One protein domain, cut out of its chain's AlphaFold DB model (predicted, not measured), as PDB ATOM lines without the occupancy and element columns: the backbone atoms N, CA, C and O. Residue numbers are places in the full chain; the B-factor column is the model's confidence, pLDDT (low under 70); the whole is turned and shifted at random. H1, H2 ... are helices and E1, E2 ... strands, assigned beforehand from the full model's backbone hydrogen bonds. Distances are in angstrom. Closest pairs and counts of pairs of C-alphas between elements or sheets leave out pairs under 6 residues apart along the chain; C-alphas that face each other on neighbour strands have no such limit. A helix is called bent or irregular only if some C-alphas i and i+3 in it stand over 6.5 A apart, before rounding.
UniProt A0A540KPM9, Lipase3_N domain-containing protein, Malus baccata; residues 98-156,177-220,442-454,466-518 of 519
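This is residues 98 to 156, 177 to 220, 442 to 454 and 466 to 518 of the 519 residues of the protein "Lipase3_N domain-containing protein" of Malus baccata (UniProt A0A540KPM9). A small sheet of three strands, E1, E2 and E3, forms the middle, with the long helix H9 crossing one face and the short H2 on the other. H3 runs side by side with H9, and H4 folds back at the far end of H3; towards the opposite end of the longest span lie H1 and H6. The printed part has 169 residues, mostly helix, with nine named helices and three named strands in the order H1 H2 H3 H4 H5 E1 H6 E2 E3 H7 H8 H9. The sheet is mixed, in the order E1 E2 E3. The whole is compact, with a radius of gyration of the C-alphas of 17.6 A and spans of 55 by 47 by 30 A.

Begin at H1, residues 98 to 103: it is close to but not clearly touching H6, residues 206 to 218, the closest C-alphas being Leu 99 and Val 216 at 7.4 A. Next, H2, residues 108 to 112, is on the sheet, over E3, residues 468 to 474, at a height of 8.2 A. Residues 118 to 119 pair antiparallel with residues 473 to 474 of E3. H3, residues 123 to 142, touches H9, residues 495 to 516, at a shallow tilt of 22 degrees, opposite ways; their closest C-alphas, Ile 126 and Ile 506, are 5.9 A apart. With its residues 138 to 142 alone H3 touches H4, residues 147 to 154, in a helical hairpin at 37 degrees, only just a steep tilt; the closest C-alphas are Phe 142 and Phe 150 at 5.8 A. H5, residues 181 to 189, is irregular, with C-alphas 186 and 189 7.5 A apart, and only grazes the sheet with residues 184 to 189. E1, residues 192 to 196, is parallel to E2, residues 444 to 452, where N 193 and O 444 are 2.8 A apart. E2 and E3 are antiparallel, with N 447 and O 473 at 2.9 A. H7, residues 477 to 481, is close to but not clearly touching H6, and H8, residues 489 to 492, likewise to H9. H9 runs across the strands, at 76 degrees to E2 on the local plane, at a height of 7.7 A, on the opposite face from H2; its closest C-alphas to E3 are Leu 505 and Val 470, 5.5 A. Every O i to N i+4 pair is within hydrogen-bond range in H1, H2, H3, H4 and H6; H5 has 3 of 5, H9 17 of 18, H7 0 of 1 but 2 of 2 O i to N i+3 pairs, and H8 is too short.

Find C-alpha 98 at (-56.443, -28.667, 24.520), where H1 begins. H3 starts at C-alpha 123, (-43.882, -31.209, -17.043), and is 28.7 A long; H6 is 18.3 A, E2 25.4 A and E3 19.3 A. H9, 31.6 A long, ends at C-alpha 516, (-54.913, -31.934, -20.936).

The C-alphas farthest apart, Glu 152 and Ser 220, are 57.5 A apart. Three cuts leave out residues 157 to 176, 221 to 441 and 455 to 465, with C-alpha gaps of 24.5 A, 35.4 A and 8.6 A. Of the links that are printed whole, none is long. Mean pLDDT of the printed part is 85.5; 13 residues are under 70, among them 103 to 106 and 516 to 518.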
ATOM      1  N   TYR A  98     -55.204 -29.434  24.621       76.44
ATOM      2  CA  TYR A  98     -56.443 -28.667  24.520       76.44
ATOM      3  C   TYR A  98     -56.506 -27.854  23.219       76.44
ATOM      4  O   TYR A  98     -57.505 -27.947  22.507       76.44
ATOM      5  N   LEU A  99     -55.445 -27.127  22.843       75.50
ATOM      6  CA  LEU A  99     -55.399 -26.406  21.565       75.50
ATOM      7  C   LEU A  99     -55.514 -27.372  20.377       75.50
ATOM      8  O   LEU A  99     -56.292 -27.100  19.474       75.50
ATOM      9  N   MET A 100     -54.866 -28.541  20.403       77.19
ATOM     10  CA  MET A 100     -55.037 -29.587  19.379       77.19
ATOM     11  C   MET A 100     -56.459 -30.173  19.343       77.19
ATOM     12  O   MET A 100     -56.965 -30.499  18.269       77.19
ATOM     13  N   ARG A 101     -57.140 -30.288  20.493       74.25
ATOM     14  CA  ARG A 101     -58.563 -30.669  20.555       74.25
ATOM     15  C   ARG A 101     -59.477 -29.565  19.990       74.25
ATOM     16  O   ARG A 101     -60.447 -29.895  19.315       74.25
ATOM     17  N   ARG A 102     -59.176 -28.280  20.236       70.19
ATOM     18  CA  ARG A 102     -60.018 -27.113  19.881       70.19
ATOM     19  C   ARG A 102     -59.776 -26.556  18.470       70.19
ATOM     20  O   ARG A 102     -60.724 -26.088  17.849       70.19
ATOM     21  N   GLN A 103     -58.544 -26.603  17.962       65.56
ATOM     22  CA  GLN A 103     -58.189 -26.251  16.576       65.56
ATOM     23  C   GLN A 103     -58.610 -27.357  15.585       65.56
ATOM     24  O   GLN A 103     -58.793 -27.079  14.402       65.56
ATOM     25  N   GLY A 104     -58.812 -28.591  16.069       60.78
ATOM     26  CA  GLY A 104     -59.206 -29.744  15.256       60.78
ATOM     27  C   GLY A 104     -58.073 -30.255  14.362       60.78
ATOM     28  O   GLY A 104     -56.896 -30.004  14.620       60.78
ATOM     29  N   ASN A 105     -58.421 -30.969  13.289       57.75
ATOM     30  CA  ASN A 105     -57.493 -31.109  12.168       57.75
ATOM     31  C   ASN A 105     -57.513 -29.789  11.392       57.75
ATOM     32  O   ASN A 105     -58.518 -29.458  10.760       57.75
ATOM     33  N   LEU A 106     -56.407 -29.044  11.445       65.12
ATOM     34  CA  LEU A 106     -56.205 -27.864  10.614       65.12
ATOM     35  C   LEU A 106     -56.413 -28.242   9.141       65.12
ATOM     36  O   LEU A 106     -55.709 -29.103   8.618       65.12
ATOM     37  N   GLN A 107     -57.324 -27.557   8.451       72.31
ATOM     38  CA  GLN A 107     -57.411 -27.644   6.994       72.31
ATOM     39  C   GLN A 107     -56.178 -26.963   6.383       72.31
ATOM     40  O   GLN A 107     -56.191 -25.766   6.114       72.31
ATOM     41  N   VAL A 108     -55.101 -27.724   6.170       81.38
ATOM     42  CA  VAL A 108     -53.841 -27.250   5.561       81.38
ATOM     43  C   VAL A 108     -54.123 -26.472   4.268       81.38
ATOM     44  O   VAL A 108     -53.594 -25.378   4.070       81.38
ATOM     45  N   ALA A 109     -55.046 -26.980   3.446       84.19
ATOM     46  CA  ALA A 109     -55.489 -26.344   2.212       84.19
ATOM     47  C   ALA A 109     -56.055 -24.921   2.398       84.19
ATOM     48  O   ALA A 109     -55.746 -24.048   1.594       84.19
ATOM     49  N   SER A 110     -56.808 -24.624   3.465       84.50
ATOM     50  CA  SER A 110     -57.374 -23.273   3.647       84.50
ATOM     51  C   SER A 110     -56.328 -22.220   4.036       84.50
ATOM     52  O   SER A 110     -56.569 -21.026   3.869       84.50
ATOM     53  N   VAL A 111     -55.150 -22.650   4.508       87.25
ATOM     54  CA  VAL A 111     -54.020 -21.776   4.865       87.25
ATOM     55  C   VAL A 111     -52.995 -21.671   3.734       87.25
ATOM     56  O   VAL A 111     -52.525 -20.573   3.443       87.25
ATOM     57  N   TYR A 112     -52.631 -22.797   3.117       89.25
ATOM     58  CA  TYR A 112     -51.488 -22.901   2.198       89.25
ATOM     59  C   TYR A 112     -51.882 -23.201   0.734       89.25
ATOM     60  O   TYR A 112     -51.022 -23.176  -0.140       89.25
ATOM     61  N   ALA A 113     -53.170 -23.437   0.456       86.50
ATOM     62  CA  ALA A 113     -53.762 -23.513  -0.888       86.50
ATOM     63  C   ALA A 113     -54.931 -22.511  -1.063       86.50
ATOM     64  O   ALA A 113     -55.802 -22.693  -1.913       86.50
ATOM     65  N   GLY A 114     -54.966 -21.450  -0.244       80.25
ATOM     66  CA  GLY A 114     -55.930 -20.352  -0.377       80.25
ATOM     67  C   GLY A 114     -55.660 -19.455  -1.595       80.25
ATOM     68  O   GLY A 114     -54.669 -19.636  -2.301       80.25
ATOM     69  N   SER A 115     -56.503 -18.431  -1.791       75.31
ATOM     70  CA  SER A 115     -56.485 -17.472  -2.923       75.31
ATOM     71  C   SER A 115     -55.127 -16.855  -3.267       75.31
ATOM     72  O   SER A 115     -54.906 -16.400  -4.386       75.31
ATOM     73  N   ASP A 116     -54.238 -16.806  -2.283       77.88
ATOM     74  CA  ASP A 116     -52.966 -16.098  -2.309       77.88
ATOM     75  C   ASP A 116     -51.767 -17.009  -2.642       77.88
ATOM     76  O   ASP A 116     -50.634 -16.522  -2.692       77.88
ATOM     77  N   SER A 117     -52.019 -18.307  -2.864       82.06
ATOM     78  CA  SER A 117     -51.029 -19.348  -3.185       82.06
ATOM     79  C   SER A 117     -51.182 -19.824  -4.633       82.06
ATOM     80  O   SER A 117     -52.296 -19.951  -5.135       82.06
ATOM     81  N   VAL A 118     -50.070 -20.109  -5.313       91.19
ATOM     82  CA  VAL A 118     -50.080 -20.493  -6.737       91.19
ATOM     83  C   VAL A 118     -49.892 -21.999  -6.862       91.19
ATOM     84  O   VAL A 118     -48.838 -22.508  -6.488       91.19
ATOM     85  N   GLN A 119     -50.881 -22.722  -7.398       93.62
ATOM     86  CA  GLN A 119     -50.706 -24.145  -7.705       93.62
ATOM     87  C   GLN A 119     -49.676 -24.310  -8.830       93.62
ATOM     88  O   GLN A 119     -49.760 -23.649  -9.865       93.62
ATOM     89  N   LEU A 120     -48.708 -25.198  -8.625       93.62
ATOM     90  CA  LEU A 120     -47.670 -25.520  -9.594       93.62
ATOM     91  C   LEU A 120     -48.087 -26.775 -10.375       93.62
ATOM     92  O   LEU A 120     -48.415 -27.800  -9.779       93.62
ATOM     93  N   LYS A 121     -48.073 -26.680 -11.707       92.06
ATOM     94  CA  LYS A 121     -48.394 -27.761 -12.653       92.06
ATOM     95  C   LYS A 121     -47.410 -27.750 -13.830       92.06
ATOM     96  O   LYS A 121     -46.600 -26.829 -13.944       92.06
ATOM     97  N   GLY A 122     -47.512 -28.744 -14.709       90.19
ATOM     98  CA  GLY A 122     -46.715 -28.850 -15.931       90.19
ATOM     99  C   GLY A 122     -45.465 -29.722 -15.794       90.19
ATOM    100  O   GLY A 122     -44.872 -29.834 -14.717       90.19
ATOM    101  N   SER A 123     -45.039 -30.306 -16.914       91.88
ATOM    102  CA  SER A 123     -43.882 -31.209 -17.043       91.88
ATOM    103  C   SER A 123     -42.608 -30.788 -16.290       91.88
ATOM    104  O   SER A 123     -41.996 -31.627 -15.633       91.88
ATOM    105  N   GLY A 124     -42.226 -29.505 -16.300       94.31
ATOM    106  CA  GLY A 124     -41.031 -29.025 -15.588       94.31
ATOM    107  C   GLY A 124     -41.078 -29.259 -14.070       94.31
ATOM    108  O   GLY A 124     -40.077 -29.643 -13.469       94.31
ATOM    109  N   ILE A 125     -42.258 -29.128 -13.452       94.88
ATOM    110  CA  ILE A 125     -42.458 -29.425 -12.023       94.88
ATOM    111  C   ILE A 125     -42.373 -30.938 -11.771       94.88
ATOM    112  O   ILE A 125     -41.843 -31.367 -10.746       94.88
ATOM    113  N   ILE A 126     -42.829 -31.761 -12.720       95.38
ATOM    114  CA  ILE A 126     -42.705 -33.224 -12.655       95.38
ATOM    115  C   ILE A 126     -41.225 -33.643 -12.717       95.38
ATOM    116  O   ILE A 126     -40.809 -34.539 -11.981       95.38
ATOM    117  N   GLU A 127     -40.409 -32.990 -13.548       96.06
ATOM    118  CA  GLU A 127     -38.962 -33.233 -13.631       96.06
ATOM    119  C   GLU A 127     -38.217 -32.783 -12.362       96.06
ATOM    120  O   GLU A 127     -37.438 -33.571 -11.814       96.06
ATOM    121  N   GLU A 128     -38.515 -31.588 -11.831       95.19
ATOM    122  CA  GLU A 128     -38.026 -31.125 -10.520       95.19
ATOM    123  C   GLU A 128     -38.336 -32.158  -9.418       95.19
ATOM    124  O   GLU A 128     -37.442 -32.610  -8.697       95.19
ATOM    125  N   LEU A 129     -39.593 -32.604  -9.317       95.94
ATOM    126  CA  LEU A 129     -40.035 -33.563  -8.301       95.94
ATOM    127  C   LEU A 129     -39.392 -34.946  -8.460       95.94
ATOM    128  O   LEU A 129     -39.002 -35.547  -7.459       95.94
ATOM    129  N   LYS A 130     -39.216 -35.447  -9.691       96.38
ATOM    130  CA  LYS A 130     -38.493 -36.705  -9.956       96.38
ATOM    131  C   LYS A 130     -37.026 -36.617  -9.527       96.38
ATOM    132  O   LYS A 130     -36.502 -37.567  -8.939       96.38
ATOM    133  N   TYR A 131     -36.371 -35.478  -9.755       94.44
ATOM    134  CA  TYR A 131     -35.012 -35.229  -9.271       94.44
ATOM    135  C   TYR A 131     -34.950 -35.198  -7.733       94.44
ATOM    136  O   TYR A 131     -34.131 -35.903  -7.133       94.44
ATOM    137  N   TYR A 132     -35.859 -34.472  -7.074       93.81
ATOM    138  CA  TYR A 132     -35.922 -34.428  -5.610       93.81
ATOM    139  C   TYR A 132     -36.268 -35.793  -4.984       93.81
ATOM    140  O   TYR A 132     -35.677 -36.164  -3.968       93.81
ATOM    141  N   LEU A 133     -37.133 -36.597  -5.616       95.00
ATOM    142  CA  LEU A 133     -37.440 -37.971  -5.200       95.00
ATOM    143  C   LEU A 133     -36.217 -38.899  -5.304       95.00
ATOM    144  O   LEU A 133     -35.981 -39.709  -4.398       95.00
ATOM    145  N   LYS A 134     -35.402 -38.759  -6.362       92.94
ATOM    146  CA  LYS A 134     -34.119 -39.471  -6.498       92.94
ATOM    147  C   LYS A 134     -33.177 -39.108  -5.347       92.94
ATOM    148  O   LYS A 134     -32.656 -40.011  -4.691       92.94
ATOM    149  N   LEU A 135     -32.992 -37.814  -5.062       89.62
ATOM    150  CA  LEU A 135     -32.147 -37.355  -3.951       89.62
ATOM    151  C   LEU A 135     -32.644 -37.873  -2.594       89.62
ATOM    152  O   LEU A 135     -31.859 -38.437  -1.833       89.62
ATOM    153  N   LEU A 136     -33.944 -37.756  -2.310       90.50
ATOM    154  CA  LEU A 136     -34.556 -38.252  -1.074       90.50
ATOM    155  C   LEU A 136     -34.330 -39.762  -0.896       90.50
ATOM    156  O   LEU A 136     -33.947 -40.210   0.187       90.50
ATOM    157  N   THR A 137     -34.498 -40.535  -1.971       90.75
ATOM    158  CA  THR A 137     -34.278 -41.987  -1.976       90.75
ATOM    159  C   THR A 137     -32.810 -42.339  -1.711       90.75
ATOM    160  O   THR A 137     -32.537 -43.210  -0.881       90.75
ATOM    161  N   LEU A 138     -31.852 -41.626  -2.319       86.94
ATOM    162  CA  LEU A 138     -30.425 -41.780  -2.008       86.94
ATOM    163  C   LEU A 138     -30.135 -41.447  -0.532       86.94
ATOM    164  O   LEU A 138     -29.484 -42.230   0.161       86.94
ATOM    165  N   CYS A 139     -30.669 -40.341  -0.006       84.00
ATOM    166  CA  CYS A 139     -30.510 -39.980   1.405       84.00
ATOM    167  C   CYS A 139     -31.070 -41.047   2.361       84.00
ATOM    168  O   CYS A 139     -30.474 -41.285   3.411       84.00
ATOM    169  N   MET A 140     -32.176 -41.714   2.011       85.50
ATOM    170  CA  MET A 140     -32.720 -42.832   2.793       85.50
ATOM    171  C   MET A 140     -31.805 -44.065   2.737       85.50
ATOM    172  O   MET A 140     -31.368 -44.544   3.788       85.50
ATOM    173  N   LEU A 141     -31.459 -44.542   1.536       85.25
ATOM    174  CA  LEU A 141     -30.652 -45.754   1.320       85.25
ATOM    175  C   LEU A 141     -29.248 -45.660   1.939       85.25
ATOM    176  O   LEU A 141     -28.759 -46.615   2.549       85.25
ATOM    177  N   PHE A 142     -28.602 -44.499   1.814       83.38
ATOM    178  CA  PHE A 142     -27.227 -44.292   2.268       83.38
ATOM    179  C   PHE A 142     -27.113 -43.675   3.671       83.38
ATOM    180  O   PHE A 142     -26.004 -43.571   4.194       83.38
ATOM    181  N   SER A 143     -28.237 -43.379   4.339       79.94
ATOM    182  CA  SER A 143     -28.314 -42.816   5.706       79.94
ATOM    183  C   SER A 143     -27.399 -43.484   6.747       79.94
ATOM    184  O   SER A 143     -26.872 -42.816   7.636       79.94
ATOM    185  N   LYS A 144     -27.194 -44.805   6.643       81.06
ATOM    186  CA  LYS A 144     -26.358 -45.612   7.556       81.06
ATOM    187  C   LYS A 144     -25.014 -46.050   6.943       81.06
ATOM    188  O   LYS A 144     -24.207 -46.677   7.630       81.06
ATOM    189  N   LYS A 145     -24.753 -45.743   5.667       82.44
ATOM    190  CA  LYS A 145     -23.576 -46.202   4.901       82.44
ATOM    191  C   LYS A 145     -22.356 -45.269   5.106       82.44
ATOM    192  O   LYS A 145     -22.468 -44.230   5.765       82.44
ATOM    193  N   PRO A 146     -21.150 -45.637   4.631       84.94
ATOM    194  CA  PRO A 146     -20.010 -44.719   4.559       84.94
ATOM    195  C   PRO A 146     -20.227 -43.633   3.494       84.94
ATOM    196  O   PRO A 146     -20.802 -43.907   2.446       84.94
ATOM    197  N   PHE A 147     -19.713 -42.423   3.727       83.75
ATOM    198  CA  PHE A 147     -19.862 -41.301   2.789       83.75
ATOM    199  C   PHE A 147     -19.253 -41.553   1.389       83.75
ATOM    200  O   PHE A 147     -19.926 -41.230   0.417       83.75
ATOM    201  N   PRO A 148     -18.077 -42.204   1.227       87.56
ATOM    202  CA  PRO A 148     -17.570 -42.548  -0.108       87.56
ATOM    203  C   PRO A 148     -18.519 -43.448  -0.912       87.56
ATOM    204  O   PRO A 148     -18.688 -43.245  -2.107       87.56
ATOM    205  N   VAL A 149     -19.214 -44.377  -0.243       86.56
ATOM    206  CA  VAL A 149     -20.185 -45.285  -0.882       86.56
ATOM    207  C   VAL A 149     -21.440 -44.529  -1.338       86.56
ATOM    208  O   VAL A 149     -22.044 -44.901  -2.341       86.56
ATOM    209  N   PHE A 150     -21.821 -43.450  -0.640       86.19
ATOM    210  CA  PHE A 150     -22.870 -42.530  -1.097       86.19
ATOM    211  C   PHE A 150     -22.453 -41.756  -2.355       86.19
ATOM    212  O   PHE A 150     -23.274 -41.623  -3.256       86.19
ATOM    213  N   LEU A 151     -21.205 -41.275  -2.432       87.56
ATOM    214  CA  LEU A 151     -20.700 -40.573  -3.618       87.56
ATOM    215  C   LEU A 151     -20.713 -41.502  -4.842       87.56
ATOM    216  O   LEU A 151     -21.432 -41.248  -5.807       87.56
ATOM    217  N   GLU A 152     -20.020 -42.640  -4.729       87.00
ATOM    218  CA  GLU A 152     -19.908 -43.673  -5.766       87.00
ATOM    219  C   GLU A 152     -21.282 -44.153  -6.264       87.00
ATOM    220  O   GLU A 152     -21.531 -44.189  -7.468       87.00
ATOM    221  N   SER A 153     -22.209 -44.456  -5.349       85.50
ATOM    222  CA  SER A 153     -23.547 -44.953  -5.709       85.50
ATOM    223  C   SER A 153     -24.521 -43.855  -6.154       85.50
ATOM    224  O   SER A 153     -25.522 -44.147  -6.808       85.50
ATOM    225  N   GLY A 154     -24.284 -42.601  -5.759       83.75
ATOM    226  CA  GLY A 154     -25.097 -41.449  -6.152       83.75
ATOM    227  C   GLY A 154     -24.736 -40.896  -7.533       83.75
ATOM    228  O   GLY A 154     -25.575 -40.242  -8.158       83.75
ATOM    229  N   GLY A 155     -23.524 -41.194  -8.013       87.06
ATOM    230  CA  GLY A 155     -22.932 -40.585  -9.205       87.06
ATOM    231  C   GLY A 155     -22.293 -39.221  -8.929       87.06
ATOM    232  O   GLY A 155     -22.246 -38.397  -9.834       87.06
ATOM    233  N   PHE A 156     -21.845 -38.986  -7.691       87.69
ATOM    234  CA  PHE A 156     -21.150 -37.767  -7.268       87.69
ATOM    235  C   PHE A 156     -19.651 -38.032  -7.119       87.69
ATOM    236  O   PHE A 156     -19.241 -39.117  -6.696       87.69
ATOM    237  N   ALA A 177     -33.655 -25.271   9.741       65.19
ATOM    238  CA  ALA A 177     -34.793 -25.359   8.820       65.19
ATOM    239  C   ALA A 177     -35.446 -23.993   8.560       65.19
ATOM    240  O   ALA A 177     -36.096 -23.799   7.537       65.19
ATOM    241  N   CYS A 178     -35.228 -23.051   9.479       80.88
ATOM    242  CA  CYS A 178     -35.643 -21.668   9.384       80.88
ATOM    243  C   CYS A 178     -34.424 -20.731   9.551       80.88
ATOM    244  O   CYS A 178     -33.592 -20.946  10.438       80.88
ATOM    245  N   ILE A 179     -34.323 -19.680   8.732       87.12
ATOM    246  CA  ILE A 179     -33.288 -18.624   8.777       87.12
ATOM    247  C   ILE A 179     -33.936 -17.223   8.767       87.12
ATOM    248  O   ILE A 179     -35.152 -17.109   8.631       87.12
ATOM    249  N   THR A 180     -33.167 -16.147   8.971       89.06
ATOM    250  CA  THR A 180     -33.710 -14.772   8.968       89.06
ATOM    251  C   THR A 180     -34.262 -14.379   7.594       89.06
ATOM    252  O   THR A 180     -33.783 -14.866   6.571       89.06
ATOM    253  N   TRP A 181     -35.257 -13.483   7.567       89.44
ATOM    254  CA  TRP A 181     -36.022 -13.132   6.359       89.44
ATOM    255  C   TRP A 181     -35.160 -12.792   5.131       89.44
ATOM    256  O   TRP A 181     -35.329 -13.402   4.078       89.44
ATOM    257  N   GLU A 182     -34.208 -11.863   5.271       89.44
ATOM    258  CA  GLU A 182     -33.333 -11.420   4.173       89.44
ATOM    259  C   GLU A 182     -32.527 -12.581   3.572       89.44
ATOM    260  O   GLU A 182     -32.424 -12.720   2.352       89.44
ATOM    261  N   LEU A 183     -31.992 -13.455   4.431       89.81
ATOM    262  CA  LEU A 183     -31.205 -14.606   4.004       89.81
ATOM    263  C   LEU A 183     -32.103 -15.683   3.376       89.81
ATOM    264  O   LEU A 183     -31.719 -16.288   2.375       89.81
ATOM    265  N   ALA A 184     -33.316 -15.871   3.907       90.94
ATOM    266  CA  ALA A 184     -34.321 -16.767   3.346       90.94
ATOM    267  C   ALA A 184     -34.740 -16.346   1.929       90.94
ATOM    268  O   ALA A 184     -34.796 -17.203   1.050       90.94
ATOM    269  N   GLU A 185     -34.973 -15.052   1.682       91.12
ATOM    270  CA  GLU A 185     -35.312 -14.553   0.342       91.12
ATOM    271  C   GLU A 185     -34.116 -14.595  -0.613       91.12
ATOM    272  O   GLU A 185     -34.269 -15.045  -1.748       91.12
ATOM    273  N   SER A 186     -32.907 -14.251  -0.150       92.75
ATOM    274  CA  SER A 186     -31.693 -14.335  -0.982       92.75
ATOM    275  C   SER A 186     -31.453 -15.737  -1.566       92.75
ATOM    276  O   SER A 186     -30.890 -15.873  -2.651       92.75
ATOM    277  N   GLY A 187     -31.935 -16.782  -0.881       90.06
ATOM    278  CA  GLY A 187     -31.841 -18.172  -1.320       90.06
ATOM    279  C   GLY A 187     -32.767 -18.567  -2.475       90.06
ATOM    280  O   GLY A 187     -32.636 -19.687  -2.965       90.06
ATOM    281  N   LYS A 188     -33.717 -17.720  -2.914       91.31
ATOM    282  CA  LYS A 188     -34.824 -18.148  -3.801       91.31
ATOM    283  C   LYS A 188     -34.376 -18.738  -5.146       91.31
ATOM    284  O   LYS A 188     -35.092 -19.555  -5.715       91.31
ATOM    285  N   HIS A 189     -33.185 -18.380  -5.625       91.25
ATOM    286  CA  HIS A 189     -32.643 -18.855  -6.903       91.25
ATOM    287  C   HIS A 189     -31.834 -20.163  -6.822       91.25
ATOM    288  O   HIS A 189     -31.484 -20.703  -7.867       91.25
ATOM    289  N   PHE A 190     -31.502 -20.658  -5.624       89.50
ATOM    290  CA  PHE A 190     -30.614 -21.825  -5.454       89.50
ATOM    291  C   PHE A 190     -30.973 -22.754  -4.280       89.50
ATOM    292  O   PHE A 190     -30.350 -23.802  -4.117       89.50
ATOM    293  N   ILE A 191     -31.978 -22.409  -3.469       91.31
ATOM    294  CA  ILE A 191     -32.557 -23.277  -2.437       91.31
ATOM    295  C   ILE A 191     -34.041 -23.486  -2.746       91.31
ATOM    296  O   ILE A 191     -34.791 -22.521  -2.905       91.31
ATOM    297  N   THR A 192     -34.463 -24.750  -2.741       92.56
ATOM    298  CA  THR A 192     -35.873 -25.157  -2.751       92.56
ATOM    299  C   THR A 192     -36.186 -25.847  -1.428       92.56
ATOM    300  O   THR A 192     -35.572 -26.863  -1.102       92.56
ATOM    301  N   THR A 193     -37.144 -25.316  -0.671       93.62
ATOM    302  CA  THR A 193     -37.704 -25.973   0.516       93.62
ATOM    303  C   THR A 193     -39.029 -26.631   0.144       93.62
ATOM    304  O   THR A 193     -40.007 -25.941  -0.143       93.62
ATOM    305  N   ILE A 194     -39.064 -27.965   0.164       94.56
ATOM    306  CA  ILE A 194     -40.300 -28.744   0.016       94.56
ATOM    307  C   ILE A 194     -40.894 -28.978   1.404       94.56
ATOM    308  O   ILE A 194     -40.172 -29.366   2.322       94.56
ATOM    309  N   ILE A 195     -42.199 -28.754   1.544       94.62
ATOM    310  CA  ILE A 195     -42.958 -28.909   2.790       94.62
ATOM    311  C   ILE A 195     -44.103 -29.888   2.546       94.62
ATOM    312  O   ILE A 195     -44.791 -29.778   1.535       94.62
ATOM    313  N   ASN A 196     -44.307 -30.840   3.453       94.06
ATOM    314  CA  ASN A 196     -45.387 -31.821   3.371       94.06
ATOM    315  C   ASN A 196     -46.480 -31.545   4.417       94.06
ATOM    316  O   ASN A 196     -46.181 -31.496   5.610       94.06
ATOM    317  N   GLY A 197     -47.739 -31.441   3.984       92.12
ATOM    318  CA  GLY A 197     -48.920 -31.487   4.849       92.12
ATOM    319  C   GLY A 197     -48.879 -30.507   6.026       92.12
ATOM    320  O   GLY A 197     -48.913 -29.295   5.859       92.12
ATOM    321  N   SER A 198     -48.853 -31.033   7.247       89.56
ATOM    322  CA  SER A 198     -48.784 -30.234   8.475       89.56
ATOM    323  C   SER A 198     -47.382 -30.162   9.094       89.56
ATOM    324  O   SER A 198     -47.297 -29.885  10.289       89.56
ATOM    325  N   ASP A 199     -46.294 -30.446   8.360       90.56
ATOM    326  CA  ASP A 199     -44.930 -30.467   8.918       90.56
ATOM    327  C   ASP A 199     -44.624 -29.182   9.715       90.56
ATOM    328  O   ASP A 199     -44.646 -28.061   9.201       90.56
ATOM    329  N   LEU A 200     -44.342 -29.366  11.007       86.81
ATOM    330  CA  LEU A 200     -44.096 -28.286  11.959       86.81
ATOM    331  C   LEU A 200     -42.731 -27.615  11.767       86.81
ATOM    332  O   LEU A 200     -42.560 -26.458  12.154       86.81
ATOM    333  N   VAL A 201     -41.745 -28.320  11.205       87.12
ATOM    334  CA  VAL A 201     -40.328 -27.923  11.223       87.12
ATOM    335  C   VAL A 201     -40.044 -26.626  10.444       87.12
ATOM    336  O   VAL A 201     -39.309 -25.792  10.979       87.12
ATOM    337  N   PRO A 202     -40.671 -26.356   9.281       89.06
ATOM    338  CA  PRO A 202     -40.619 -25.049   8.612       89.06
ATOM    339  C   PRO A 202     -41.246 -23.885   9.396       89.06
ATOM    340  O   PRO A 202     -41.109 -22.742   8.981       89.06
ATOM    341  N   THR A 203     -41.945 -24.150  10.506       85.94
ATOM    342  CA  THR A 203     -42.537 -23.122  11.386       85.94
ATOM    343  C   THR A 203     -41.895 -23.077  12.776       85.94
ATOM    344  O   THR A 203     -42.313 -22.291  13.628       85.94
ATOM    345  N   PHE A 204     -40.894 -23.923  13.043       82.00
ATOM    346  CA  PHE A 204     -40.356 -24.129  14.385       82.00
ATOM    347  C   PHE A 204     -39.195 -23.172  14.688       82.00
ATOM    348  O   PHE A 204     -38.079 -23.328  14.192       82.00
ATOM    349  N   SER A 205     -39.454 -22.177  15.535       81.19
ATOM    350  CA  SER A 205     -38.493 -21.149  15.945       81.19
ATOM    351  C   SER A 205     -38.726 -20.739  17.402       81.19
ATOM    352  O   SER A 205     -39.781 -21.020  17.965       81.19
ATOM    353  N   ALA A 206     -37.771 -20.036  18.020       80.75
ATOM    354  CA  ALA A 206     -37.964 -19.506  19.373       80.75
ATOM    355  C   ALA A 206     -39.180 -18.560  19.444       80.75
ATOM    356  O   ALA A 206     -40.045 -18.740  20.296       80.75
ATOM    357  N   ALA A 207     -39.294 -17.629  18.488       82.69
ATOM    358  CA  ALA A 207     -40.402 -16.679  18.415       82.69
ATOM    359  C   ALA A 207     -41.765 -17.373  18.253       82.69
ATOM    360  O   ALA A 207     -42.702 -17.045  18.970       82.69
ATOM    361  N   SER A 208     -41.878 -18.375  17.374       82.75
ATOM    362  CA  SER A 208     -43.144 -19.091  17.156       82.75
ATOM    363  C   SER A 208     -43.526 -20.041  18.304       82.75
ATOM    364  O   SER A 208     -44.709 -20.328  18.491       82.75
ATOM    365  N   VAL A 209     -42.555 -20.492  19.110       80.69
ATOM    366  CA  VAL A 209     -42.793 -21.232  20.363       80.69
ATOM    367  C   VAL A 209     -43.226 -20.297  21.499       80.69
ATOM    368  O   VAL A 209     -44.132 -20.655  22.251       80.69
ATOM    369  N   ASP A 210     -42.651 -19.096  21.612       80.44
ATOM    370  CA  ASP A 210     -43.110 -18.078  22.571       80.44
ATOM    371  C   ASP A 210     -44.484 -17.492  22.180       80.44
ATOM    372  O   ASP A 210     -45.332 -17.294  23.054       80.44
ATOM    373  N   ASP A 211     -44.764 -17.317  20.882       83.69
ATOM    374  CA  ASP A 211     -46.102 -16.988  20.370       83.69
ATOM    375  C   ASP A 211     -47.116 -18.077  20.781       83.69
ATOM    376  O   ASP A 211     -48.148 -17.758  21.377       83.69
ATOM    377  N   LEU A 212     -46.809 -19.365  20.556       82.69
ATOM    378  CA  LEU A 212     -47.663 -20.483  20.992       82.69
ATOM    379  C   LEU A 212     -47.853 -20.504  22.517       82.69
ATOM    380  O   LEU A 212     -48.963 -20.741  22.991       82.69
ATOM    381  N   ARG A 213     -46.804 -20.225  23.298       77.50
ATOM    382  CA  ARG A 213     -46.911 -20.102  24.759       77.50
ATOM    383  C   ARG A 213     -47.896 -18.998  25.147       77.50
ATOM    384  O   ARG A 213     -48.696 -19.195  26.060       77.50
ATOM    385  N   SER A 214     -47.856 -17.853  24.462       81.50
ATOM    386  CA  SER A 214     -48.804 -16.762  24.704       81.50
ATOM    387  C   SER A 214     -50.244 -17.163  24.357       81.50
ATOM    388  O   SER A 214     -51.152 -16.840  25.116       81.50
ATOM    389  N   GLU A 215     -50.454 -17.951  23.293       83.31
ATOM    390  CA  GLU A 215     -51.771 -18.488  22.923       83.31
ATOM    391  C   GLU A 215     -52.296 -19.499  23.955       83.31
ATOM    392  O   GLU A 215     -53.462 -19.422  24.337       83.31
ATOM    393  N   VAL A 216     -51.440 -20.385  24.480       78.00
ATOM    394  CA  VAL A 216     -51.801 -21.298  25.582       78.00
ATOM    395  C   VAL A 216     -52.203 -20.514  26.835       78.00
ATOM    396  O   VAL A 216     -53.271 -20.774  27.384       78.00
ATOM    397  N   ILE A 217     -51.402 -19.530  27.260       78.44
ATOM    398  CA  ILE A 217     -51.661 -18.726  28.473       78.44
ATOM    399  C   ILE A 217     -52.899 -17.825  28.319       78.44
ATOM    400  O   ILE A 217     -53.623 -17.617  29.289       78.44
ATOM    401  N   ALA A 218     -53.158 -17.294  27.121       78.69
ATOM    402  CA  ALA A 218     -54.346 -16.486  26.842       78.69
ATOM    403  C   ALA A 218     -55.619 -17.327  26.633       78.69
ATOM    404  O   ALA A 218     -56.727 -16.796  26.731       78.69
ATOM    405  N   SER A 219     -55.489 -18.623  26.330       71.38
ATOM    406  CA  SER A 219     -56.636 -19.521  26.193       71.38
ATOM    407  C   SER A 219     -57.240 -19.867  27.556       71.38
ATOM    408  O   SER A 219     -56.535 -20.161  28.518       71.38
ATOM    409  N   SER A 220     -58.571 -19.897  27.636       68.19
ATOM    410  CA  SER A 220     -59.335 -20.195  28.857       68.19
ATOM    411  C   SER A 220     -59.272 -21.665  29.304       68.19
ATOM    412  O   SER A 220     -60.113 -22.098  30.084       68.19
ATOM    413  N   PRO A 442     -35.983 -21.381   3.994       92.19
ATOM    414  CA  PRO A 442     -35.110 -20.754   3.009       92.19
ATOM    415  C   PRO A 442     -35.566 -20.974   1.563       92.19
ATOM    416  O   PRO A 442     -36.042 -22.047   1.191       92.19
ATOM    417  N   GLY A 443     -35.320 -19.972   0.723       93.31
ATOM    418  CA  GLY A 443     -35.437 -20.067  -0.726       93.31
ATOM    419  C   GLY A 443     -36.868 -20.097  -1.263       93.31
ATOM    420  O   GLY A 443     -37.766 -19.459  -0.707       93.31
ATOM    421  N   ARG A 444     -37.059 -20.803  -2.384       93.81
ATOM    422  CA  ARG A 444     -38.369 -21.071  -2.994       93.81
ATOM    423  C   ARG A 444     -39.089 -22.132  -2.166       93.81
ATOM    424  O   ARG A 444     -38.503 -23.167  -1.863       93.81
ATOM    425  N   ILE A 445     -40.349 -21.891  -1.810       94.50
ATOM    426  CA  ILE A 445     -41.117 -22.786  -0.938       94.50
ATOM    427  C   ILE A 445     -42.189 -23.492  -1.764       94.50
ATOM    428  O   ILE A 445     -43.033 -22.829  -2.364       94.50
ATOM    429  N   MET A 446     -42.172 -24.823  -1.759       95.19
ATOM    430  CA  MET A 446     -43.139 -25.669  -2.458       95.19
ATOM    431  C   MET A 446     -43.860 -26.552  -1.432       95.19
ATOM    432  O   MET A 446     -43.238 -27.401  -0.798       95.19
ATOM    433  N   HIS A 447     -45.159 -26.339  -1.238       95.50
ATOM    434  CA  HIS A 447     -45.949 -27.026  -0.213       95.50
ATOM    435  C   HIS A 447     -46.856 -28.082  -0.857       95.50
ATOM    436  O   HIS A 447     -47.697 -27.741  -1.688       95.50
ATOM    437  N   ILE A 448     -46.671 -29.351  -0.484       95.62
ATOM    438  CA  ILE A 448     -47.490 -30.504  -0.883       95.62
ATOM    439  C   ILE A 448     -48.697 -30.610   0.052       95.62
ATOM    440  O   ILE A 448     -48.535 -30.712   1.269       95.62
ATOM    441  N   ILE A 449     -49.904 -30.577  -0.510       93.00
ATOM    442  CA  ILE A 449     -51.160 -30.405   0.223       93.00
ATOM    443  C   ILE A 449     -52.198 -31.398  -0.311       93.00
ATOM    444  O   ILE A 449     -52.538 -31.356  -1.493       93.00
ATOM    445  N   SER A 450     -52.742 -32.247   0.567       88.69
ATOM    446  CA  SER A 450     -53.987 -32.975   0.290       88.69
ATOM    447  C   SER A 450     -55.164 -32.002   0.267       88.69
ATOM    448  O   SER A 450     -55.358 -31.228   1.211       88.69
ATOM    449  N   VAL A 451     -55.969 -32.061  -0.789       81.50
ATOM    450  CA  VAL A 451     -57.215 -31.306  -0.939       81.50
ATOM    451  C   VAL A 451     -58.343 -32.314  -1.195       81.50
ATOM    452  O   VAL A 451     -58.203 -33.145  -2.094       81.50
ATOM    453  N   PRO A 452     -59.459 -32.287  -0.441       70.88
ATOM    454  CA  PRO A 452     -60.605 -33.135  -0.757       70.88
ATOM    455  C   PRO A 452     -61.142 -32.765  -2.146       70.88
ATOM    456  O   PRO A 452     -61.271 -31.579  -2.465       70.88
ATOM    457  N   SER A 453     -61.435 -33.762  -2.981       63.91
ATOM    458  CA  SER A 453     -62.007 -33.523  -4.310       63.91
ATOM    459  C   SER A 453     -63.363 -32.811  -4.210       63.91
ATOM    460  O   SER A 453     -64.191 -33.104  -3.352       63.91
ATOM    461  N   SER A 454     -63.576 -31.823  -5.082       54.22
ATOM    462  CA  SER A 454     -64.734 -30.917  -5.044       54.22
ATOM    463  C   SER A 454     -65.870 -31.315  -5.992       54.22
ATOM    464  O   SER A 454     -66.754 -30.504  -6.257       54.22
ATOM    465  N   ALA A 466     -64.446 -39.471  -0.329       53.16
ATOM    466  CA  ALA A 466     -63.987 -38.655  -1.450       53.16
ATOM    467  C   ALA A 466     -62.457 -38.677  -1.591       53.16
ATOM    468  O   ALA A 466     -61.728 -38.486  -0.614       53.16
ATOM    469  N   GLU A 467     -61.972 -38.905  -2.812       58.69
ATOM    470  CA  GLU A 467     -60.542 -39.055  -3.077       58.69
ATOM    471  C   GLU A 467     -59.808 -37.736  -2.785       58.69
ATOM    472  O   GLU A 467     -60.099 -36.697  -3.387       58.69
ATOM    473  N   GLU A 468     -58.864 -37.759  -1.839       70.38
ATOM    474  CA  GLU A 468     -57.985 -36.621  -1.563       70.38
ATOM    475  C   GLU A 468     -56.962 -36.476  -2.698       70.38
ATOM    476  O   GLU A 468     -56.013 -37.259  -2.796       70.38
ATOM    477  N   ARG A 469     -57.130 -35.454  -3.545       84.94
ATOM    478  CA  ARG A 469     -56.151 -35.119  -4.587       84.94
ATOM    479  C   ARG A 469     -54.971 -34.383  -3.958       84.94
ATOM    480  O   ARG A 469     -55.150 -33.496  -3.120       84.94
ATOM    481  N   VAL A 470     -53.751 -34.733  -4.360       91.44
ATOM    482  CA  VAL A 470     -52.521 -34.138  -3.816       91.44
ATOM    483  C   VAL A 470     -52.014 -33.056  -4.765       91.44
ATOM    484  O   VAL A 470     -51.543 -33.352  -5.859       91.44
ATOM    485  N   GLY A 471     -52.089 -31.796  -4.339       92.88
ATOM    486  CA  GLY A 471     -51.546 -30.651  -5.071       92.88
ATOM    487  C   GLY A 471     -50.211 -30.167  -4.505       92.88
ATOM    488  O   GLY A 471     -49.862 -30.456  -3.361       92.88
ATOM    489  N   ILE A 472     -49.473 -29.378  -5.291       95.62
ATOM    490  CA  ILE A 472     -48.276 -28.662  -4.832       95.62
ATOM    491  C   ILE A 472     -48.364 -27.177  -5.187       95.62
ATOM    492  O   ILE A 472     -48.799 -26.813  -6.279       95.62
ATOM    493  N   TYR A 473     -47.985 -26.318  -4.241       95.38
ATOM    494  CA  TYR A 473     -48.233 -24.877  -4.301       95.38
ATOM    495  C   TYR A 473     -46.965 -24.078  -3.980       95.38
ATOM    496  O   TYR A 473     -46.269 -24.386  -3.010       95.38
ATOM    497  N   GLU A 474     -46.679 -23.021  -4.745       94.00
ATOM    498  CA  GLU A 474     -45.730 -21.991  -4.316       94.00
ATOM    499  C   GLU A 474     -46.427 -21.078  -3.302       94.00
ATOM    500  O   GLU A 474     -47.470 -20.477  -3.579       94.00
ATOM    501  N   THR A 475     -45.863 -21.021  -2.096       92.31
ATOM    502  CA  THR A 475     -46.505 -20.429  -0.912       92.31
ATOM    503  C   THR A 475     -45.726 -19.232  -0.381       92.31
ATOM    504  O   THR A 475     -44.497 -19.176  -0.459       92.31
ATOM    505  N   ARG A 476     -46.446 -18.260   0.191       91.56
ATOM    506  CA  ARG A 476     -45.839 -17.063   0.790       91.56
ATOM    507  C   ARG A 476     -45.121 -17.399   2.098       91.56
ATOM    508  O   ARG A 476     -45.660 -18.115   2.945       91.56
ATOM    509  N   ARG A 477     -43.903 -16.880   2.272       91.12
ATOM    510  CA  ARG A 477     -43.005 -17.251   3.381       91.12
ATOM    511  C   ARG A 477     -43.536 -16.798   4.745       91.12
ATOM    512  O   ARG A 477     -43.335 -17.475   5.750       91.12
ATOM    513  N   GLU A 478     -44.273 -15.696   4.770       89.62
ATOM    514  CA  GLU A 478     -44.929 -15.097   5.930       89.62
ATOM    515  C   GLU A 478     -45.869 -16.083   6.638       89.62
ATOM    516  O   GLU A 478     -45.977 -16.055   7.868       89.62
ATOM    517  N   LEU A 479     -46.495 -17.003   5.888       89.75
ATOM    518  CA  LEU A 479     -47.396 -18.023   6.431       89.75
ATOM    519  C   LEU A 479     -46.709 -18.900   7.484       89.75
ATOM    520  O   LEU A 479     -47.365 -19.300   8.447       89.75
ATOM    521  N   TYR A 480     -45.406 -19.152   7.343       90.56
ATOM    522  CA  TYR A 480     -44.629 -20.038   8.213       90.56
ATOM    523  C   TYR A 480     -44.127 -19.366   9.501       90.56
ATOM    524  O   TYR A 480     -43.604 -20.043  10.381       90.56
ATOM    525  N   SER A 481     -44.354 -18.056   9.671       86.56
ATOM    526  CA  SER A 481     -44.016 -17.336  10.912       86.56
ATOM    527  C   SER A 481     -44.768 -17.834  12.153       86.56
ATOM    528  O   SER A 481     -44.301 -17.620  13.272       86.56
ATOM    529  N   LYS A 482     -45.923 -18.492  11.970       85.62
ATOM    530  CA  LYS A 482     -46.737 -19.058  13.051       85.62
ATOM    531  C   LYS A 482     -46.706 -20.587  13.038       85.62
ATOM    532  O   LYS A 482     -47.166 -21.219  12.087       85.62
ATOM    533  N   LEU A 483     -46.284 -21.159  14.165       84.00
ATOM    534  CA  LEU A 483     -46.481 -22.568  14.493       84.00
ATOM    535  C   LEU A 483     -47.987 -22.865  14.599       84.00
ATOM    536  O   LEU A 483     -48.721 -22.167  15.302       84.00
ATOM    537  N   ARG A 484     -48.456 -23.884  13.875       83.88
ATOM    538  CA  ARG A 484     -49.848 -24.360  13.896       83.88
ATOM    539  C   ARG A 484     -49.855 -25.832  14.279       83.88
ATOM    540  O   ARG A 484     -48.977 -26.572  13.847       83.88
ATOM    541  N   LEU A 485     -50.826 -26.245  15.085       82.56
ATOM    542  CA  LEU A 485     -50.883 -27.603  15.610       82.56
ATOM    543  C   LEU A 485     -51.843 -28.450  14.766       82.56
ATOM    544  O   LEU A 485     -52.960 -28.036  14.467       82.56
ATOM    545  N   SER A 486     -51.403 -29.646  14.392       82.31
ATOM    546  CA  SER A 486     -52.196 -30.647  13.672       82.31
ATOM    547  C   SER A 486     -51.828 -32.030  14.195       82.31
ATOM    548  O   SER A 486     -50.691 -32.248  14.609       82.31
ATOM    549  N   ARG A 487     -52.755 -32.992  14.166       80.75
ATOM    550  CA  ARG A 487     -52.466 -34.367  14.610       80.75
ATOM    551  C   ARG A 487     -51.396 -35.045  13.748       80.75
ATOM    552  O   ARG A 487     -50.636 -35.861  14.256       80.75
ATOM    553  N   THR A 488     -51.308 -34.684  12.469       83.56
ATOM    554  CA  THR A 488     -50.391 -35.314  11.508       83.56
ATOM    555  C   THR A 488     -48.980 -34.720  11.516       83.56
ATOM    556  O   THR A 488     -48.074 -35.354  10.988       83.56
ATOM    557  N   MET A 489     -48.740 -33.565  12.158       84.69
ATOM    558  CA  MET A 489     -47.513 -32.760  11.977       84.69
ATOM    559  C   MET A 489     -46.179 -33.484  12.228       84.69
ATOM    560  O   MET A 489     -45.159 -33.118  11.650       84.69
ATOM    561  N   ILE A 490     -46.173 -34.511  13.086       82.38
ATOM    562  CA  ILE A 490     -44.986 -35.336  13.373       82.38
ATOM    563  C   ILE A 490     -44.795 -36.422  12.301       82.38
ATOM    564  O   ILE A 490     -43.666 -36.709  11.909       82.38
ATOM    565  N   ASN A 491     -45.891 -37.008  11.812       85.81
ATOM    566  CA  ASN A 491     -45.872 -38.008  10.747       85.81
ATOM    567  C   ASN A 491     -45.534 -37.369   9.393       85.81
ATOM    568  O   ASN A 491     -44.732 -37.906   8.636       85.81
ATOM    569  N   ASP A 492     -46.076 -36.182   9.122       88.62
ATOM    570  CA  ASP A 492     -45.847 -35.445   7.878       88.62
ATOM    571  C   ASP A 492     -44.374 -35.043   7.706       88.62
ATOM    572  O   ASP A 492     -43.878 -35.019   6.579       88.62
ATOM    573  N   HIS A 493     -43.647 -34.832   8.812       88.06
ATOM    574  CA  HIS A 493     -42.200 -34.597   8.810       88.06
ATOM    575  C   HIS A 493     -41.363 -35.838   8.415       88.06
ATOM    576  O   HIS A 493     -40.176 -35.737   8.085       88.06
ATOM    577  N   TYR A 494     -41.931 -37.046   8.480       86.56
ATOM    578  CA  TYR A 494     -41.168 -38.285   8.355       86.56
ATOM    579  C   TYR A 494     -40.715 -38.533   6.903       86.56
ATOM    580  O   TYR A 494     -41.498 -38.434   5.961       86.56
ATOM    581  N   MET A 495     -39.440 -38.884   6.688       86.38
ATOM    582  CA  MET A 495     -38.871 -39.004   5.329       86.38
ATOM    583  C   MET A 495     -39.602 -40.022   4.420       86.38
ATOM    584  O   MET A 495     -39.812 -39.701   3.250       86.38
ATOM    585  N   PRO A 496     -40.058 -41.195   4.908       90.69
ATOM    586  CA  PRO A 496     -40.967 -42.068   4.158       90.69
ATOM    587  C   PRO A 496     -42.310 -41.429   3.768       90.69
ATOM    588  O   PRO A 496     -42.809 -41.718   2.682       90.69
ATOM    589  N   MET A 497     -42.877 -40.536   4.590       91.19
ATOM    590  CA  MET A 497     -44.099 -39.799   4.240       91.19
ATOM    591  C   MET A 497     -43.829 -38.753   3.157       91.19
ATOM    592  O   MET A 497     -44.555 -38.735   2.167       91.19
ATOM    593  N   TYR A 498     -42.736 -37.987   3.249       93.56
ATOM    594  CA  TYR A 498     -42.276 -37.139   2.137       93.56
ATOM    595  C   TYR A 498     -42.114 -37.943   0.837       93.56
ATOM    596  O   TYR A 498     -42.575 -37.507  -0.215       93.56
ATOM    597  N   LYS A 499     -41.512 -39.140   0.906       93.88
ATOM    598  CA  LYS A 499     -41.351 -40.019  -0.260       93.88
ATOM    599  C   LYS A 499     -42.714 -40.415  -0.849       93.88
ATOM    600  O   LYS A 499     -42.937 -40.198  -2.036       93.88
ATOM    601  N   LYS A 500     -43.626 -40.937  -0.019       94.56
ATOM    602  CA  LYS A 500     -44.990 -41.333  -0.414       94.56
ATOM    603  C   LYS A 500     -45.757 -40.175  -1.060       94.56
ATOM    604  O   LYS A 500     -46.374 -40.362  -2.102       94.56
ATOM    605  N   MET A 501     -45.707 -38.985  -0.463       94.69
ATOM    606  CA  MET A 501     -46.468 -37.825  -0.931       94.69
ATOM    607  C   MET A 501     -45.904 -37.239  -2.232       94.69
ATOM    608  O   MET A 501     -46.683 -36.870  -3.104       94.69
ATOM    609  N   VAL A 502     -44.579 -37.245  -2.426       95.56
ATOM    610  CA  VAL A 502     -43.965 -36.894  -3.722       95.56
ATOM    611  C   VAL A 502     -44.282 -37.945  -4.797       95.56
ATOM    612  O   VAL A 502     -44.582 -37.578  -5.929       95.56
ATOM    613  N   GLU A 503     -44.281 -39.243  -4.467       95.56
ATOM    614  CA  GLU A 503     -44.669 -40.309  -5.407       95.56
ATOM    615  C   GLU A 503     -46.143 -40.240  -5.834       95.56
ATOM    616  O   GLU A 503     -46.446 -40.545  -6.986       95.56
ATOM    617  N   LEU A 504     -47.055 -39.845  -4.938       94.62
ATOM    618  CA  LEU A 504     -48.469 -39.616  -5.265       94.62
ATOM    619  C   LEU A 504     -48.643 -38.366  -6.135       94.62
ATOM    620  O   LEU A 504     -49.265 -38.439  -7.191       94.62
ATOM    621  N   LEU A 505     -48.028 -37.251  -5.736       95.25
ATOM    622  CA  LEU A 505     -48.061 -35.982  -6.459       95.25
ATOM    623  C   LEU A 505     -47.526 -36.092  -7.898       95.25
ATOM    624  O   LEU A 505     -48.101 -35.503  -8.807       95.25
ATOM    625  N   ILE A 506     -46.443 -36.846  -8.119       95.44
ATOM    626  CA  ILE A 506     -45.906 -37.075  -9.471       95.44
ATOM    627  C   ILE A 506     -46.949 -37.770 -10.354       95.44
ATOM    628  O   ILE A 506     -47.162 -37.323 -11.476       95.44
ATOM    629  N   ARG A 507     -47.636 -38.803  -9.845       93.62
ATOM    630  CA  ARG A 507     -48.683 -39.517 -10.601       93.62
ATOM    631  C   ARG A 507     -49.870 -38.610 -10.907       93.62
ATOM    632  O   ARG A 507     -50.367 -38.637 -12.022       93.62
ATOM    633  N   GLU A 508     -50.296 -37.801  -9.939       92.25
ATOM    634  CA  GLU A 508     -51.412 -36.868 -10.120       92.25
ATOM    635  C   GLU A 508     -51.101 -35.826 -11.204       92.25
ATOM    636  O   GLU A 508     -51.909 -35.604 -12.102       92.25
ATOM    637  N   LEU A 509     -49.889 -35.260 -11.192       92.50
ATOM    638  CA  LEU A 509     -49.436 -34.330 -12.228       92.50
ATOM    639  C   LEU A 509     -49.260 -35.010 -13.600       92.50
ATOM    640  O   LEU A 509     -49.575 -34.403 -14.620       92.50
ATOM    641  N   GLU A 510     -48.796 -36.262 -13.657       92.94
ATOM    642  CA  GLU A 510     -48.726 -37.039 -14.906       92.94
ATOM    643  C   GLU A 510     -50.125 -37.347 -15.477       92.94
ATOM    644  O   GLU A 510     -50.330 -37.251 -16.691       92.94
ATOM    645  N   ASN A 511     -51.102 -37.646 -14.614       89.25
ATOM    646  CA  ASN A 511     -52.503 -37.841 -14.994       89.25
ATOM    647  C   ASN A 511     -53.122 -36.541 -15.542       89.25
ATOM    648  O   ASN A 511     -53.741 -36.565 -16.610       89.25
ATOM    649  N   ASP A 512     -52.913 -35.412 -14.854       86.31
ATOM    650  CA  ASP A 512     -53.340 -34.066 -15.269       86.31
ATOM    651  C   ASP A 512     -52.809 -33.710 -16.670       86.31
ATOM    652  O   ASP A 512     -53.584 -33.365 -17.563       86.31
ATOM    653  N   GLU A 513     -51.493 -33.835 -16.892       84.50
ATOM    654  CA  GLU A 513     -50.869 -33.544 -18.192       84.50
ATOM    655  C   GLU A 513     -51.440 -34.454 -19.291       84.50
ATOM    656  O   GLU A 513     -51.798 -33.973 -20.365       84.50
ATOM    657  N   SER A 514     -51.605 -35.757 -19.014       81.12
ATOM    658  CA  SER A 514     -52.181 -36.698 -19.986       81.12
ATOM    659  C   SER A 514     -53.633 -36.369 -20.354       81.12
ATOM    660  O   SER A 514     -54.023 -36.537 -21.508       81.12
ATOM    661  N   SER A 515     -54.408 -35.838 -19.403       77.50
ATOM    662  CA  SER A 515     -55.802 -35.430 -19.602       77.50
ATOM    663  C   SER A 515     -55.896 -34.144 -20.428       77.50
ATOM    664  O   SER A 515     -56.716 -34.047 -21.341       77.50
ATOM    665  N   ASN A 516     -55.004 -33.180 -20.172       68.19
ATOM    666  CA  ASN A 516     -54.913 -31.934 -20.936       68.19
ATOM    667  C   ASN A 516     -54.479 -32.160 -22.399       68.19
ATOM    668  O   ASN A 516     -54.809 -31.351 -23.263       68.19
ATOM    669  N   CYS A 517     -53.782 -33.260 -22.707       59.91
ATOM    670  CA  CYS A 517     -53.380 -33.625 -24.071       59.91
ATOM    671  C   CYS A 517     -54.495 -34.244 -24.946       59.91
ATOM    672  O   CYS A 517     -54.218 -34.609 -26.089       59.91
ATOM    673  N   ILE A 518     -55.723 -34.405 -24.434       55.97
ATOM    674  CA  ILE A 518     -56.838 -35.097 -25.122       55.97
ATOM    675  C   ILE A 518     -57.890 -34.110 -25.695       55.97
ATOM    676  O   ILE A 518     -58.858 -34.537 -26.328       55.97
TER     677      ILE A 518